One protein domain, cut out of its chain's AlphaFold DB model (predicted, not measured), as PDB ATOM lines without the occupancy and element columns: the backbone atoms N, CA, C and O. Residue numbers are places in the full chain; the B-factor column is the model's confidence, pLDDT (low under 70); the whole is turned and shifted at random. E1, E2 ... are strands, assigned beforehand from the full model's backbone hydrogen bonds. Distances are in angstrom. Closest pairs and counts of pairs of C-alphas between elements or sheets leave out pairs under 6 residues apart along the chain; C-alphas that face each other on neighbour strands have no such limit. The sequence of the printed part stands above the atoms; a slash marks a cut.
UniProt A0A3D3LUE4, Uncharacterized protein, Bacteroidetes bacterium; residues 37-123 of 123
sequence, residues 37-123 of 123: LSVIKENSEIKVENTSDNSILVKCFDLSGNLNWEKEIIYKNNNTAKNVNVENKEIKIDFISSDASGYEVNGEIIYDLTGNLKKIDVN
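Overview. This is residues 37 to 123 of the 123 residues of an uncharacterized protein of Bacteroidetes bacterium (UniProt A0A3D3LUE4). Two antiparallel sheets of four strands face each other as a sandwich, E1 to E4 in one and E5 to E8 in the other, with the strands of the two sheets running nearly along one another at 11 degrees. The sheets come together where E5 packs on E1, E2 and E3, and the sandwich is open along the side of E4 and E8, which stay apart. The printed part has 87 residues with no named helix and eight named strands, E1 to E8 in order along the chain; each sheet's order follows the chain, and the class is all strand. It is compact, with a radius of gyration of the C-alphas of 12.8 A, and elongated, spanning 43 by 25 by 17 A.

Along the chain. E1, residues 37 to 41, begins at C-alpha 37 (-47.185, -19.210, 16.716) and is 13.5 A long. E2, residues 44 to 50, is 19.9 A long, E3, residues 56 to 62, 20.1 A, and E4, residues 67 to 73, 17.5 A. E5, residues 78 to 87, begins at C-alpha 78 (-31.745, -13.131, 11.749), is 26.5 A long and bends by 51 degrees at residue 82. E6, residues 90 to 98, is 25.3 A long, and E7, residues 104 to 112, 26.4 A. E8, residues 117 to 122, is 14.7 A long and ends at C-alpha 122 (-29.779, -26.846, 9.773).

Arrangement. E1 to E4 form a meander, each strand the antiparallel neighbour of the one before, and E5 to E8 form another. In the hairpin E1 and E2, N 39 and O 46 are 3.0 A apart, within hydrogen-bond range; in E2 and E3, N 47 and O 59 are 2.8 A apart; in E3 and E4, N 58 and O 71 are 2.8 A apart. In the hairpin E5 and E6, N 85 and O 92 are 2.9 A apart; in E6 and E7, N 95 and O 107 are 2.8 A apart; in E7 and E8, N 110 and O 119 are 2.9 A apart. The parts of the sheets that face each other are 9.7 A apart centre to centre, and their best planes stand 23 degrees apart. The closest C-alphas of E1 and E5 are those of Leu 37 and Val 84, at 6.4 A. Those of E2 and E5 are Asn 50 and Thr 80, at 6.0 A. Those of E3 and E5 are Ile 56 and Asn 79, at 6.3 A. E3 and E6 are near each other, with 5 pairs of C-alphas within 10 A. E2 and E6 are only just apart, at 8.2 A.

Size, cuts and confidence. The C-alphas of Ser 64 and Ser 101 are the two farthest apart, at 43.0 A. Both sheets are twisted, that of E1 to E4 only just, with C-alphas up to 4.4 A off its best plane. The printed part has no cut, and its links between strands are tight; the link E4 to E5 leads from one sheet to the other. The mean pLDDT of the printed part is 85.1, and residues 42 and 75 are under 70.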
ATOM      1  N   LEU A  37     -46.611 -17.886  16.925       76.88
ATOM      2  CA  LEU A  37     -47.185 -19.210  16.716       76.88
ATOM      3  C   LEU A  37     -47.623 -19.775  18.067       76.88
ATOM      4  O   LEU A  37     -46.908 -19.617  19.056       76.88
ATOM      5  N   SER A  38     -48.790 -20.420  18.124       79.56
ATOM      6  CA  SER A  38     -49.281 -21.059  19.349       79.56
ATOM      7  C   SER A  38     -49.868 -22.439  19.070       79.56
ATOM      8  O   SER A  38     -50.594 -22.617  18.090       79.56
ATOM      9  N   VAL A  39     -49.571 -23.404  19.943       77.50
ATOM     10  CA  VAL A  39     -50.144 -24.758  19.926       77.50
ATOM     11  C   VAL A  39     -50.539 -25.167  21.342       77.50
ATOM     12  O   VAL A  39     -49.752 -25.045  22.277       77.50
ATOM     13  N   ILE A  40     -51.751 -25.709  21.491       78.56
ATOM     14  CA  ILE A  40     -52.271 -26.239  22.758       78.56
ATOM     15  C   ILE A  40     -52.310 -27.767  22.677       78.56
ATOM     16  O   ILE A  40     -52.961 -28.323  21.790       78.56
ATOM     17  N   LYS A  41     -51.639 -28.461  23.603       74.38
ATOM     18  CA  LYS A  41     -51.619 -29.932  23.654       74.38
ATOM     19  C   LYS A  41     -51.329 -30.461  25.058       74.38
ATOM     20  O   LYS A  41     -50.517 -29.889  25.769       74.38
ATOM     21  N   GLU A  42     -51.981 -31.565  25.441       68.50
ATOM     22  CA  GLU A  42     -51.662 -32.363  26.646       68.50
ATOM     23  C   GLU A  42     -51.431 -31.542  27.938       68.50
ATOM     24  O   GLU A  42     -50.560 -31.858  28.739       68.50
ATOM     25  N   ASN A  43     -52.255 -30.514  28.168       78.81
ATOM     26  CA  ASN A  43     -52.195 -29.588  29.314       78.81
ATOM     27  C   ASN A  43     -51.140 -28.474  29.251       78.81
ATOM     28  O   ASN A  43     -50.850 -27.845  30.273       78.81
ATOM     29  N   SER A  44     -50.596 -28.186  28.075       80.62
ATOM     30  CA  SER A  44     -49.686 -27.061  27.885       80.62
ATOM     31  C   SER A  44     -50.051 -26.227  26.666       80.62
ATOM     32  O   SER A  44     -50.572 -26.738  25.673       80.62
ATOM     33  N   GLU A  45     -49.767 -24.933  26.753       86.94
ATOM     34  CA  GLU A  45     -49.770 -24.008  25.625       86.94
ATOM     35  C   GLU A  45     -48.321 -23.632  25.307       86.94
ATOM     36  O   GLU A  45     -47.598 -23.129  26.167       86.94
ATOM     37  N   ILE A  46     -47.896 -23.874  24.070       87.75
ATOM     38  CA  ILE A  46     -46.584 -23.472  23.571       87.75
ATOM     39  C   ILE A  46     -46.757 -22.223  22.726       87.75
ATOM     40  O   ILE A  46     -47.503 -22.258  21.753       87.75
ATOM     41  N   LYS A  47     -46.043 -21.151  23.069       89.56
ATOM     42  CA  LYS A  47     -45.964 -19.918  22.279       89.56
ATOM     43  C   LYS A  47     -44.558 -19.746  21.743       89.56
ATOM     44  O   LYS A  47     -43.595 -19.878  22.492       89.56
ATOM     45  N   VAL A  48     -44.452 -19.418  20.466       86.19
ATOM     46  CA  VAL A  48     -43.196 -19.085  19.802       86.19
ATOM     47  C   VAL A  48     -43.331 -17.688  19.224       86.19
ATOM     48  O   VAL A  48     -44.311 -17.410  18.539       86.19
ATOM     49  N   GLU A  49     -42.380 -16.812  19.512       86.69
ATOM     50  CA  GLU A  49     -42.376 -15.435  19.023       86.69
ATOM     51  C   GLU A  49     -40.986 -15.019  18.556       86.69
ATOM     52  O   GLU A  49     -39.985 -15.365  19.178       86.69
ATOM     53  N   ASN A  50     -40.917 -14.253  17.471       82.62
ATOM     54  CA  ASN A  50     -39.666 -13.611  17.084       82.62
ATOM     55  C   ASN A  50     -39.489 -12.328  17.895       82.62
ATOM     56  O   ASN A  50     -40.427 -11.537  18.031       82.62
ATOM     57  N   THR A  51     -38.291 -12.116  18.422       79.75
ATOM     58  CA  THR A  51     -37.955 -10.930  19.210       79.75
ATOM     59  C   THR A  51     -37.436  -9.804  18.311       79.75
ATOM     60  O   THR A  51     -37.096 -10.013  17.144       79.75
ATOM     61  N   SER A  52     -37.351  -8.586  18.858       74.94
ATOM     62  CA  SER A  52     -36.707  -7.445  18.184       74.94
ATOM     63  C   SER A  52     -35.222  -7.666  17.916       74.94
ATOM     64  O   SER A  52     -34.662  -7.038  17.022       74.94
ATOM     65  N   ASP A  53     -34.606  -8.566  18.680       77.44
ATOM     66  CA  ASP A  53     -33.171  -8.830  18.664       77.44
ATOM     67  C   ASP A  53     -32.849 -10.016  17.752       77.44
ATOM     68  O   ASP A  53     -31.789 -10.632  17.856       77.44
ATOM     69  N   ASN A  54     -33.777 -10.327  16.837       77.75
ATOM     70  CA  ASN A  54     -33.639 -11.363  15.829       77.75
ATOM     71  C   ASN A  54     -33.456 -12.788  16.391       77.75
ATOM     72  O   ASN A  54     -32.895 -13.672  15.727       77.75
ATOM     73  N   SER A  55     -33.939 -13.021  17.610       84.12
ATOM     74  CA  SER A  55     -34.013 -14.337  18.239       84.12
ATOM     75  C   SER A  55     -35.434 -14.902  18.167       84.12
ATOM     76  O   SER A  55     -36.393 -14.202  17.833       84.12
ATOM     77  N   ILE A  56     -35.571 -16.192  18.469       87.56
ATOM     78  CA  ILE A  56     -36.870 -16.853  18.622       87.56
ATOM     79  C   ILE A  56     -37.047 -17.197  20.095       87.56
ATOM     80  O   ILE A  56     -36.246 -17.937  20.661       87.56
ATOM     81  N   LEU A  57     -38.114 -16.705  20.709       89.62
ATOM     82  CA  LEU A  57     -38.472 -17.004  22.084       89.62
ATOM     83  C   LEU A  57     -39.582 -18.053  22.119       89.62
ATOM     84  O   LEU A  57     -40.633 -17.893  21.506       89.62
ATOM     85  N   VAL A  58     -39.341 -19.131  22.855       90.75
ATOM     86  CA  VAL A  58     -40.236 -20.275  23.024       90.75
ATOM     87  C   VAL A  58     -40.664 -20.330  24.478       90.75
ATOM     88  O   VAL A  58     -39.832 -20.449  25.374       90.75
ATOM     89  N   LYS A  59     -41.965 -20.274  24.724       91.25
ATOM     90  CA  LYS A  59     -42.564 -20.263  26.058       91.25
ATOM     91  C   LYS A  59     -43.544 -21.413  26.187       91.25
ATOM     92  O   LYS A  59     -44.361 -21.629  25.296       91.25
ATOM     93  N   CYS A  60     -43.494 -22.110  27.313       90.06
ATOM     94  CA  CYS A  60     -44.468 -23.127  27.678       90.06
ATOM     95  C   CYS A  60     -45.257 -22.666  28.893       90.06
ATOM     96  O   CYS A  60     -44.680 -22.316  29.925       90.06
ATOM     97  N   PHE A  61     -46.576 -22.708  28.773       87.94
ATOM     98  CA  PHE A  61     -47.515 -22.378  29.830       87.94
ATOM     99  C   PHE A  61     -48.335 -23.604  30.205       87.94
ATOM    100  O   PHE A  61     -48.604 -24.461  29.361       87.94
ATOM    101  N   ASP A  62     -48.772 -23.682  31.456       87.19
ATOM    102  CA  ASP A  62     -49.894 -24.549  31.807       87.19
ATOM    103  C   ASP A  62     -51.223 -23.992  31.246       87.19
ATOM    104  O   ASP A  62     -51.299 -22.852  30.783       87.19
ATOM    105  N   LEU A  63     -52.306 -24.781  31.289       82.50
ATOM    106  CA  LEU A  63     -53.628 -24.328  30.812       82.50
ATOM    107  C   LEU A  63     -54.265 -23.221  31.669       82.50
ATOM    108  O   LEU A  63     -55.291 -22.668  31.280       82.50
ATOM    109  N   SER A  64     -53.693 -22.913  32.834       87.19
ATOM    110  CA  SER A  64     -54.098 -21.768  33.656       87.19
ATOM    111  C   SER A  64     -53.351 -20.487  33.261       87.19
ATOM    112  O   SER A  64     -53.647 -19.422  33.798       87.19
ATOM    113  N   GLY A  65     -52.418 -20.572  32.304       84.94
ATOM    114  CA  GLY A  65     -51.615 -19.460  31.809       84.94
ATOM    115  C   GLY A  65     -50.358 -19.180  32.634       84.94
ATOM    116  O   GLY A  65     -49.716 -18.154  32.408       84.94
ATOM    117  N   ASN A  66     -49.979 -20.056  33.570       89.19
ATOM    118  CA  ASN A  66     -48.735 -19.900  34.320       89.19
ATOM    119  C   ASN A  66     -47.551 -20.353  33.465       89.19
ATOM    120  O   ASN A  66     -47.593 -21.416  32.846       89.19
ATOM    121  N   LEU A  67     -46.483 -19.554  33.445       90.00
ATOM    122  CA  LEU A  67     -45.255 -19.894  32.733       90.00
ATOM    123  C   LEU A  67     -44.550 -21.060  33.437       90.00
ATOM    124  O   LEU A  67     -44.132 -20.929  34.586       90.00
ATOM    125  N   ASN A  68     -44.376 -22.171  32.725       91.00
ATOM    126  CA  ASN A  68     -43.603 -23.316  33.197       91.00
ATOM    127  C   ASN A  68     -42.118 -23.136  32.879       91.00
ATOM    128  O   ASN A  68     -41.264 -23.321  33.743       91.00
ATOM    129  N   TRP A  69     -41.807 -22.785  31.629       93.31
ATOM    130  CA  TRP A  69     -40.438 -22.548  31.184       93.31
ATOM    131  C   TRP A  69     -40.390 -21.672  29.934       93.31
ATOM    132  O   TRP A  69     -41.363 -21.550  29.188       93.31
ATOM    133  N   GLU A  70     -39.215 -21.096  29.698       93.25
ATOM    134  CA  GLU A  70     -38.899 -20.260  28.546       93.25
ATOM    135  C   GLU A  70     -37.509 -20.620  28.000       93.25
ATOM    136  O   GLU A  70     -36.601 -20.966  28.768       93.25
ATOM    137  N   LYS A  71     -37.356 -20.575  26.674       89.75
ATOM    138  CA  LYS A  71     -36.101 -20.791  25.949       89.75
ATOM    139  C   LYS A  71     -35.961 -19.799  24.812       89.75
ATOM    140  O   LYS A  71     -36.884 -19.618  24.029       89.75
ATOM    141  N   GLU A  72     -34.777 -19.224  24.693       88.75
ATOM    142  CA  GLU A  72     -34.410 -18.373  23.571       88.75
ATOM    143  C   GLU A  72     -33.508 -19.145  22.606       88.75
ATOM    144  O   GLU A  72     -32.574 -19.840  23.019       88.75
ATOM    145  N   ILE A  73     -33.802 -19.034  21.316       82.31
ATOM    146  CA  ILE A  73     -33.034 -19.615  20.225       82.31
ATOM    147  C   ILE A  73     -32.347 -18.467  19.499       82.31
ATOM    148  O   ILE A  73     -32.994 -17.596  18.914       82.31
ATOM    149  N   ILE A  74     -31.019 -18.503  19.520       77.62
ATOM    150  CA  ILE A  74     -30.159 -17.541  18.840       77.62
ATOM    151  C   ILE A  74     -29.299 -18.336  17.866       77.62
ATOM    152  O   ILE A  74     -28.426 -19.103  18.278       77.62
ATOM    153  N   TYR A  75     -29.553 -18.178  16.570       68.44
ATOM    154  CA  TYR A  75     -28.764 -18.820  15.524       68.44
ATOM    155  C   TYR A  75     -28.374 -17.796  14.444       68.44
ATOM    156  O   TYR A  75     -29.200 -17.303  13.682       68.44
ATOM    157  N   LYS A  76     -27.091 -17.423  14.384       71.44
ATOM    158  CA  LYS A  76     -26.577 -16.339  13.517       71.44
ATOM    159  C   LYS A  76     -27.282 -14.988  13.758       71.44
ATOM    160  O   LYS A  76     -27.430 -14.597  14.911       71.44
ATOM    161  N   ASN A  77     -27.634 -14.267  12.684       71.12
ATOM    162  CA  ASN A  77     -28.037 -12.862  12.732       71.12
ATOM    163  C   ASN A  77     -29.549 -12.677  12.768       71.12
ATOM    164  O   ASN A  77     -30.014 -11.962  13.640       71.12
ATOM    165  N   ASN A  78     -30.294 -13.300  11.846       74.25
ATOM    166  CA  ASN A  78     -31.745 -13.131  11.749       74.25
ATOM    167  C   ASN A  78     -32.465 -14.461  11.879       74.25
ATOM    168  O   ASN A  78     -32.400 -15.249  10.946       74.25
ATOM    169  N   ASN A  79     -33.176 -14.702  12.981       79.56
ATOM    170  CA  ASN A  79     -33.976 -15.912  13.157       79.56
ATOM    171  C   ASN A  79     -35.459 -15.606  13.049       79.56
ATOM    172  O   ASN A  79     -35.968 -14.655  13.634       79.56
ATOM    173  N   THR A  80     -36.165 -16.429  12.286       84.75
ATOM    174  CA  THR A  80     -37.606 -16.323  12.116       84.75
ATOM    175  C   THR A  80     -38.233 -17.691  12.268       84.75
ATOM    176  O   THR A  80     -38.060 -18.544  11.401       84.75
ATOM    177  N   ALA A  81     -39.006 -17.888  13.335       84.44
ATOM    178  CA  ALA A  81     -39.876 -19.046  13.451       84.44
ATOM    179  C   ALA A  81     -40.914 -19.026  12.323       84.44
ATOM    180  O   ALA A  81     -41.507 -17.986  12.021       84.44
ATOM    181  N   LYS A  82     -41.113 -20.178  11.687       85.69
ATOM    182  CA  LYS A  82     -42.076 -20.373  10.598       85.69
ATOM    183  C   LYS A  82     -43.238 -21.243  11.020       85.69
ATOM    184  O   LYS A  82     -44.370 -20.958  10.643       85.69
ATOM    185  N   ASN A  83     -42.953 -22.281  11.791       85.50
ATOM    186  CA  ASN A  83     -43.947 -23.245  12.214       85.50
ATOM    187  C   ASN A  83     -43.595 -23.793  13.597       85.50
ATOM    188  O   ASN A  83     -42.424 -23.866  13.969       85.50
ATOM    189  N   VAL A  84     -44.617 -24.179  14.350       86.31
ATOM    190  CA  VAL A  84     -44.467 -24.930  15.591       86.31
ATOM    191  C   VAL A  84     -45.489 -26.050  15.590       86.31
ATOM    192  O   VAL A  84     -46.666 -25.835  15.314       86.31
ATOM    193  N   ASN A  85     -45.035 -27.254  15.905       87.06
ATOM    194  CA  ASN A  85     -45.877 -28.426  16.049       87.06
ATOM    195  C   ASN A  85     -45.522 -29.135  17.354       87.06
ATOM    196  O   ASN A  85     -44.358 -29.193  17.748       87.06
ATOM    197  N   VAL A  86     -46.525 -29.698  18.019       84.88
ATOM    198  CA  VAL A  86     -46.320 -30.546  19.191       84.88
ATOM    199  C   VAL A  86     -46.809 -31.945  18.854       84.88
ATOM    200  O   VAL A  86     -48.006 -32.186  18.681       84.88
ATOM    201  N   GLU A  87     -45.898 -32.904  18.779       84.94
ATOM    202  CA  GLU A  87     -46.177 -34.286  18.392       84.94
ATOM    203  C   GLU A  87     -45.322 -35.241  19.223       84.94
ATOM    204  O   GLU A  87     -44.175 -34.941  19.513       84.94
ATOM    205  N   ASN A  88     -45.874 -36.386  19.639       85.12
ATOM    206  CA  ASN A  88     -45.132 -37.418  20.378       85.12
ATOM    207  C   ASN A  88     -44.373 -36.903  21.620       85.12
ATOM    208  O   ASN A  88     -43.304 -37.412  21.942       85.12
ATOM    209  N   LYS A  89     -44.946 -35.929  22.348       86.56
ATOM    210  CA  LYS A  89     -44.326 -35.249  23.508       86.56
ATOM    211  C   LYS A  89     -43.062 -34.444  23.169       86.56
ATOM    212  O   LYS A  89     -42.237 -34.175  24.044       86.56
ATOM    213  N   GLU A  90     -42.938 -34.034  21.917       89.94
ATOM    214  CA  GLU A  90     -41.880 -33.168  21.417       89.94
ATOM    215  C   GLU A  90     -42.486 -31.902  20.820       89.94
ATOM    216  O   GLU A  90     -43.567 -31.924  20.232       89.94
ATOM    217  N   ILE A  91     -41.772 -30.797  20.983       89.06
ATOM    218  CA  ILE A  91     -42.075 -29.489  20.419       89.06
ATOM    219  C   ILE A  91     -41.079 -29.282  19.289       89.06
ATOM    220  O   ILE A  91     -39.884 -29.156  19.544       89.06
ATOM    221  N   LYS A  92     -41.572 -29.261  18.056       90.94
ATOM    222  CA  LYS A  92     -40.784 -29.062  16.841       90.94
ATOM    223  C   LYS A  92     -41.025 -27.654  16.332       90.94
ATOM    224  O   LYS A  92     -42.179 -27.250  16.192       90.94
ATOM    225  N   ILE A  93     -39.954 -26.912  16.095       89.44
ATOM    226  CA  ILE A  93     -40.011 -25.534  15.619       89.44
ATOM    227  C   ILE A  93     -39.175 -25.445  14.354       89.44
ATOM    228  O   ILE A  93     -37.954 -25.610  14.401       89.44
ATOM    229  N   ASP A  94     -39.841 -25.141  13.248       89.94
ATOM    230  CA  ASP A  94     -39.179 -24.833  11.988       89.94
ATOM    231  C   ASP A  94     -38.827 -23.349  11.981       89.94
ATOM    232  O   ASP A  94     -39.667 -22.494  12.295       89.94
ATOM    233  N   PHE A  95     -37.599 -23.021  11.597       86.75
ATOM    234  CA  PHE A  95     -37.124 -21.649  11.514       86.75
ATOM    235  C   PHE A  95     -36.324 -21.386  10.242       86.75
ATOM    236  O   PHE A  95     -35.759 -22.287   9.630       86.75
ATOM    237  N   ILE A  96     -36.258 -20.114   9.858       87.62
ATOM    238  CA  ILE A  96     -35.291 -19.608   8.887       87.62
ATOM    239  C   ILE A  96     -34.256 -18.796   9.645       87.62
ATOM    240  O   ILE A  96     -34.618 -17.975  10.489       87.62
ATOM    241  N   SER A  97     -32.984 -19.017   9.326       86.31
ATOM    242  CA  SER A  97     -31.893 -18.164   9.773       86.31
ATOM    243  C   SER A  97     -31.219 -17.499   8.585       86.31
ATOM    244  O   SER A  97     -30.858 -18.183   7.631       86.31
ATOM    245  N   SER A  98     -31.015 -16.184   8.646       86.00
ATOM    246  CA  SER A  98     -30.227 -15.455   7.655       86.00
ATOM    247  C   SER A  98     -28.944 -14.880   8.251       86.00
ATOM    248  O   SER A  98     -28.880 -14.514   9.430       86.00
ATOM    249  N   ASP A  99     -27.901 -14.786   7.429       82.88
ATOM    250  CA  ASP A  99     -26.704 -14.013   7.764       82.88
ATOM    251  C   ASP A  99     -26.841 -12.531   7.363       82.88
ATOM    252  O   ASP A  99     -27.881 -12.089   6.868       82.88
ATOM    253  N   ALA A 100     -25.786 -11.739   7.599       82.19
ATOM    254  CA  ALA A 100     -25.765 -10.307   7.272       82.19
ATOM    255  C   ALA A 100     -25.793 -10.021   5.760       82.19
ATOM    256  O   ALA A 100     -26.086  -8.896   5.367       82.19
ATOM    257  N   SER A 101     -25.473 -11.011   4.921       85.94
ATOM    258  CA  SER A 101     -25.546 -10.894   3.463       85.94
ATOM    259  C   SER A 101     -26.939 -11.217   2.913       85.94
ATOM    260  O   SER A 101     -27.183 -11.017   1.726       85.94
ATOM    261  N   GLY A 102     -27.857 -11.681   3.772       80.69
ATOM    262  CA  GLY A 102     -29.204 -12.101   3.391       80.69
ATOM    263  C   GLY A 102     -29.280 -13.543   2.890       80.69
ATOM    264  O   GLY A 102     -30.315 -13.940   2.364       80.69
ATOM    265  N   TYR A 103     -28.215 -14.337   3.040       85.19
ATOM    266  CA  TYR A 103     -28.260 -15.764   2.736       85.19
ATOM    267  C   TYR A 103     -29.066 -16.498   3.814       85.19
ATOM    268  O   TYR A 103     -28.717 -16.422   4.994       85.19
ATOM    269  N   GLU A 104     -30.128 -17.191   3.402       88.69
ATOM    270  CA  GLU A 104     -31.068 -17.901   4.274       88.69
ATOM    271  C   GLU A 104     -30.801 -19.413   4.296       88.69
ATOM    272  O   GLU A 104     -30.557 -20.030   3.260       88.69
ATOM    273  N   VAL A 105     -30.900 -20.007   5.484       87.38
ATOM    274  CA  VAL A 105     -30.906 -21.457   5.722       87.38
ATOM    275  C   VAL A 105     -32.160 -21.845   6.492       87.38
ATOM    276  O   VAL A 105     -32.658 -21.062   7.307       87.38
ATOM    277  N   ASN A 106     -32.664 -23.054   6.254       88.62
ATOM    278  CA  ASN A 106     -33.797 -23.583   7.009       88.62
ATOM    279  C   ASN A 106     -33.268 -24.447   8.150       88.62
ATOM    280  O   ASN A 106     -32.302 -25.187   7.984       88.62
ATOM    281  N   GLY A 107     -33.912 -24.379   9.304       87.50
ATOM    282  CA  GLY A 107     -33.566 -25.210  10.441       87.50
ATOM    283  C   GLY A 107     -34.789 -25.748  11.157       87.50
ATOM    284  O   GLY A 107     -35.888 -25.209  11.051       87.50
ATOM    285  N   GLU A 108     -34.567 -26.818  11.903       90.94
ATOM    286  CA  GLU A 108     -35.531 -27.409  12.822       90.94
ATOM    287  C   GLU A 108     -34.877 -27.498  14.200       90.94
ATOM    288  O   GLU A 108     -33.722 -27.914  14.340       90.94
ATOM    289  N   ILE A 109     -35.616 -27.122  15.237       90.38
ATOM    290  CA  ILE A 109     -35.223 -27.351  16.623       90.38
ATOM    291  C   ILE A 109     -36.310 -28.117  17.357       90.38
ATOM    292  O   ILE A 109     -37.500 -27.835  17.218       90.38
ATOM    293  N   ILE A 110     -35.884 -29.106  18.138       91.50
ATOM    294  CA  ILE A 110     -36.775 -30.003  18.863       91.50
ATOM    295  C   ILE A 110     -36.484 -29.904  20.356       91.50
ATOM    296  O   ILE A 110     -35.360 -30.172  20.791       91.50
ATOM    297  N   TYR A 111     -37.509 -29.582  21.140       90.38
ATOM    298  CA  TYR A 111     -37.503 -29.654  22.601       90.38
ATOM    299  C   TYR A 111     -38.436 -30.767  23.088       90.38
ATOM    300  O   TYR A 111     -39.408 -31.102  22.418       90.38
ATOM    301  N   ASP A 112     -38.191 -31.322  24.276       90.50
ATOM    302  CA  ASP A 112     -39.252 -32.047  24.989       90.50
ATOM    303  C   ASP A 112     -40.205 -31.089  25.725       90.50
ATOM    304  O   ASP A 112     -39.944 -29.892  25.851       90.50
ATOM    305  N   LEU A 113     -41.315 -31.620  26.252       85.25
ATOM    306  CA  LEU A 113     -42.308 -30.831  27.000       85.25
ATOM    307  C   LEU A 113     -41.756 -30.160  28.273       85.25
ATOM    308  O   LEU A 113     -42.406 -29.271  28.824       85.25
ATOM    309  N   THR A 114     -40.571 -30.555  28.743       89.19
ATOM    310  CA  THR A 114     -39.899 -29.930  29.894       89.19
ATOM    311  C   THR A 114     -38.906 -28.839  29.485       89.19
ATOM    312  O   THR A 114     -38.270 -28.232  30.344       89.19
ATOM    313  N   GLY A 115     -38.781 -28.569  28.182       86.12
ATOM    314  CA  GLY A 115     -37.904 -27.541  27.635       86.12
ATOM    315  C   GLY A 115     -36.452 -27.990  27.466       86.12
ATOM    316  O   GLY A 115     -35.581 -27.142  27.257       86.12
ATOM    317  N   ASN A 116     -36.151 -29.293  27.550       90.62
ATOM    318  CA  ASN A 116     -34.808 -29.782  27.242       90.62
ATOM    319  C   ASN A 116     -34.631 -29.917  25.735       90.62
ATOM    320  O   ASN A 116     -35.482 -30.479  25.044       90.62
ATOM    321  N   LEU A 117     -33.492 -29.442  25.240       90.62
ATOM    322  CA  LEU A 117     -33.124 -29.573  23.839       90.62
ATOM    323  C   LEU A 117     -32.886 -31.046  23.484       90.62
ATOM    324  O   LEU A 117     -32.112 -31.733  24.152       90.62
ATOM    325  N   LYS A 118     -33.527 -31.517  22.415       92.62
ATOM    326  CA  LYS A 118     -33.334 -32.861  21.853       92.62
ATOM    327  C   LYS A 118     -32.482 -32.840  20.597       92.62
ATOM    328  O   LYS A 118     -31.590 -33.672  20.461       92.62
ATOM    329  N   LYS A 119     -32.759 -31.908  19.686       90.62
ATOM    330  CA  LYS A 119     -32.100 -31.842  18.378       90.62
ATOM    331  C   LYS A 119     -32.106 -30.415  17.838       90.62
ATOM    332  O   LYS A 119     -33.060 -29.678  18.068       90.62
ATOM    333  N   ILE A 120     -31.054 -30.071  17.098       89.44
ATOM    334  CA  ILE A 120     -31.009 -28.933  16.175       89.44
ATOM    335  C   ILE A 120     -30.511 -29.475  14.839       89.44
ATOM    336  O   ILE A 120     -29.516 -30.201  14.813       89.44
ATOM    337  N   ASP A 121     -31.203 -29.141  13.759       87.69
ATOM    338  CA  ASP A 121     -30.826 -29.474  12.388       87.69
ATOM    339  C   ASP A 121     -30.863 -28.208  11.529       87.69
ATOM    340  O   ASP A 121     -31.752 -27.377  11.710       87.69
ATOM    341  N   VAL A 122     -29.893 -28.034  10.633       84.44
ATOM    342  CA  VAL A 122     -29.779 -26.846   9.773       84.44
ATOM    343  C   VAL A 122     -29.335 -27.290   8.386       84.44
ATOM    344  O   VAL A 122     -28.271 -27.897   8.253       84.44
ATOM    345  N   ASN A 123     -30.149 -26.967   7.380       72.69
ATOM    346  CA  ASN A 123     -29.980 -27.349   5.977       72.69
ATOM    347  C   ASN A 123     -29.759 -26.132   5.075       72.69
ATOM    348  O   ASN A 123     -30.487 -25.120   5.236       72.69
TER     349      ASN A 123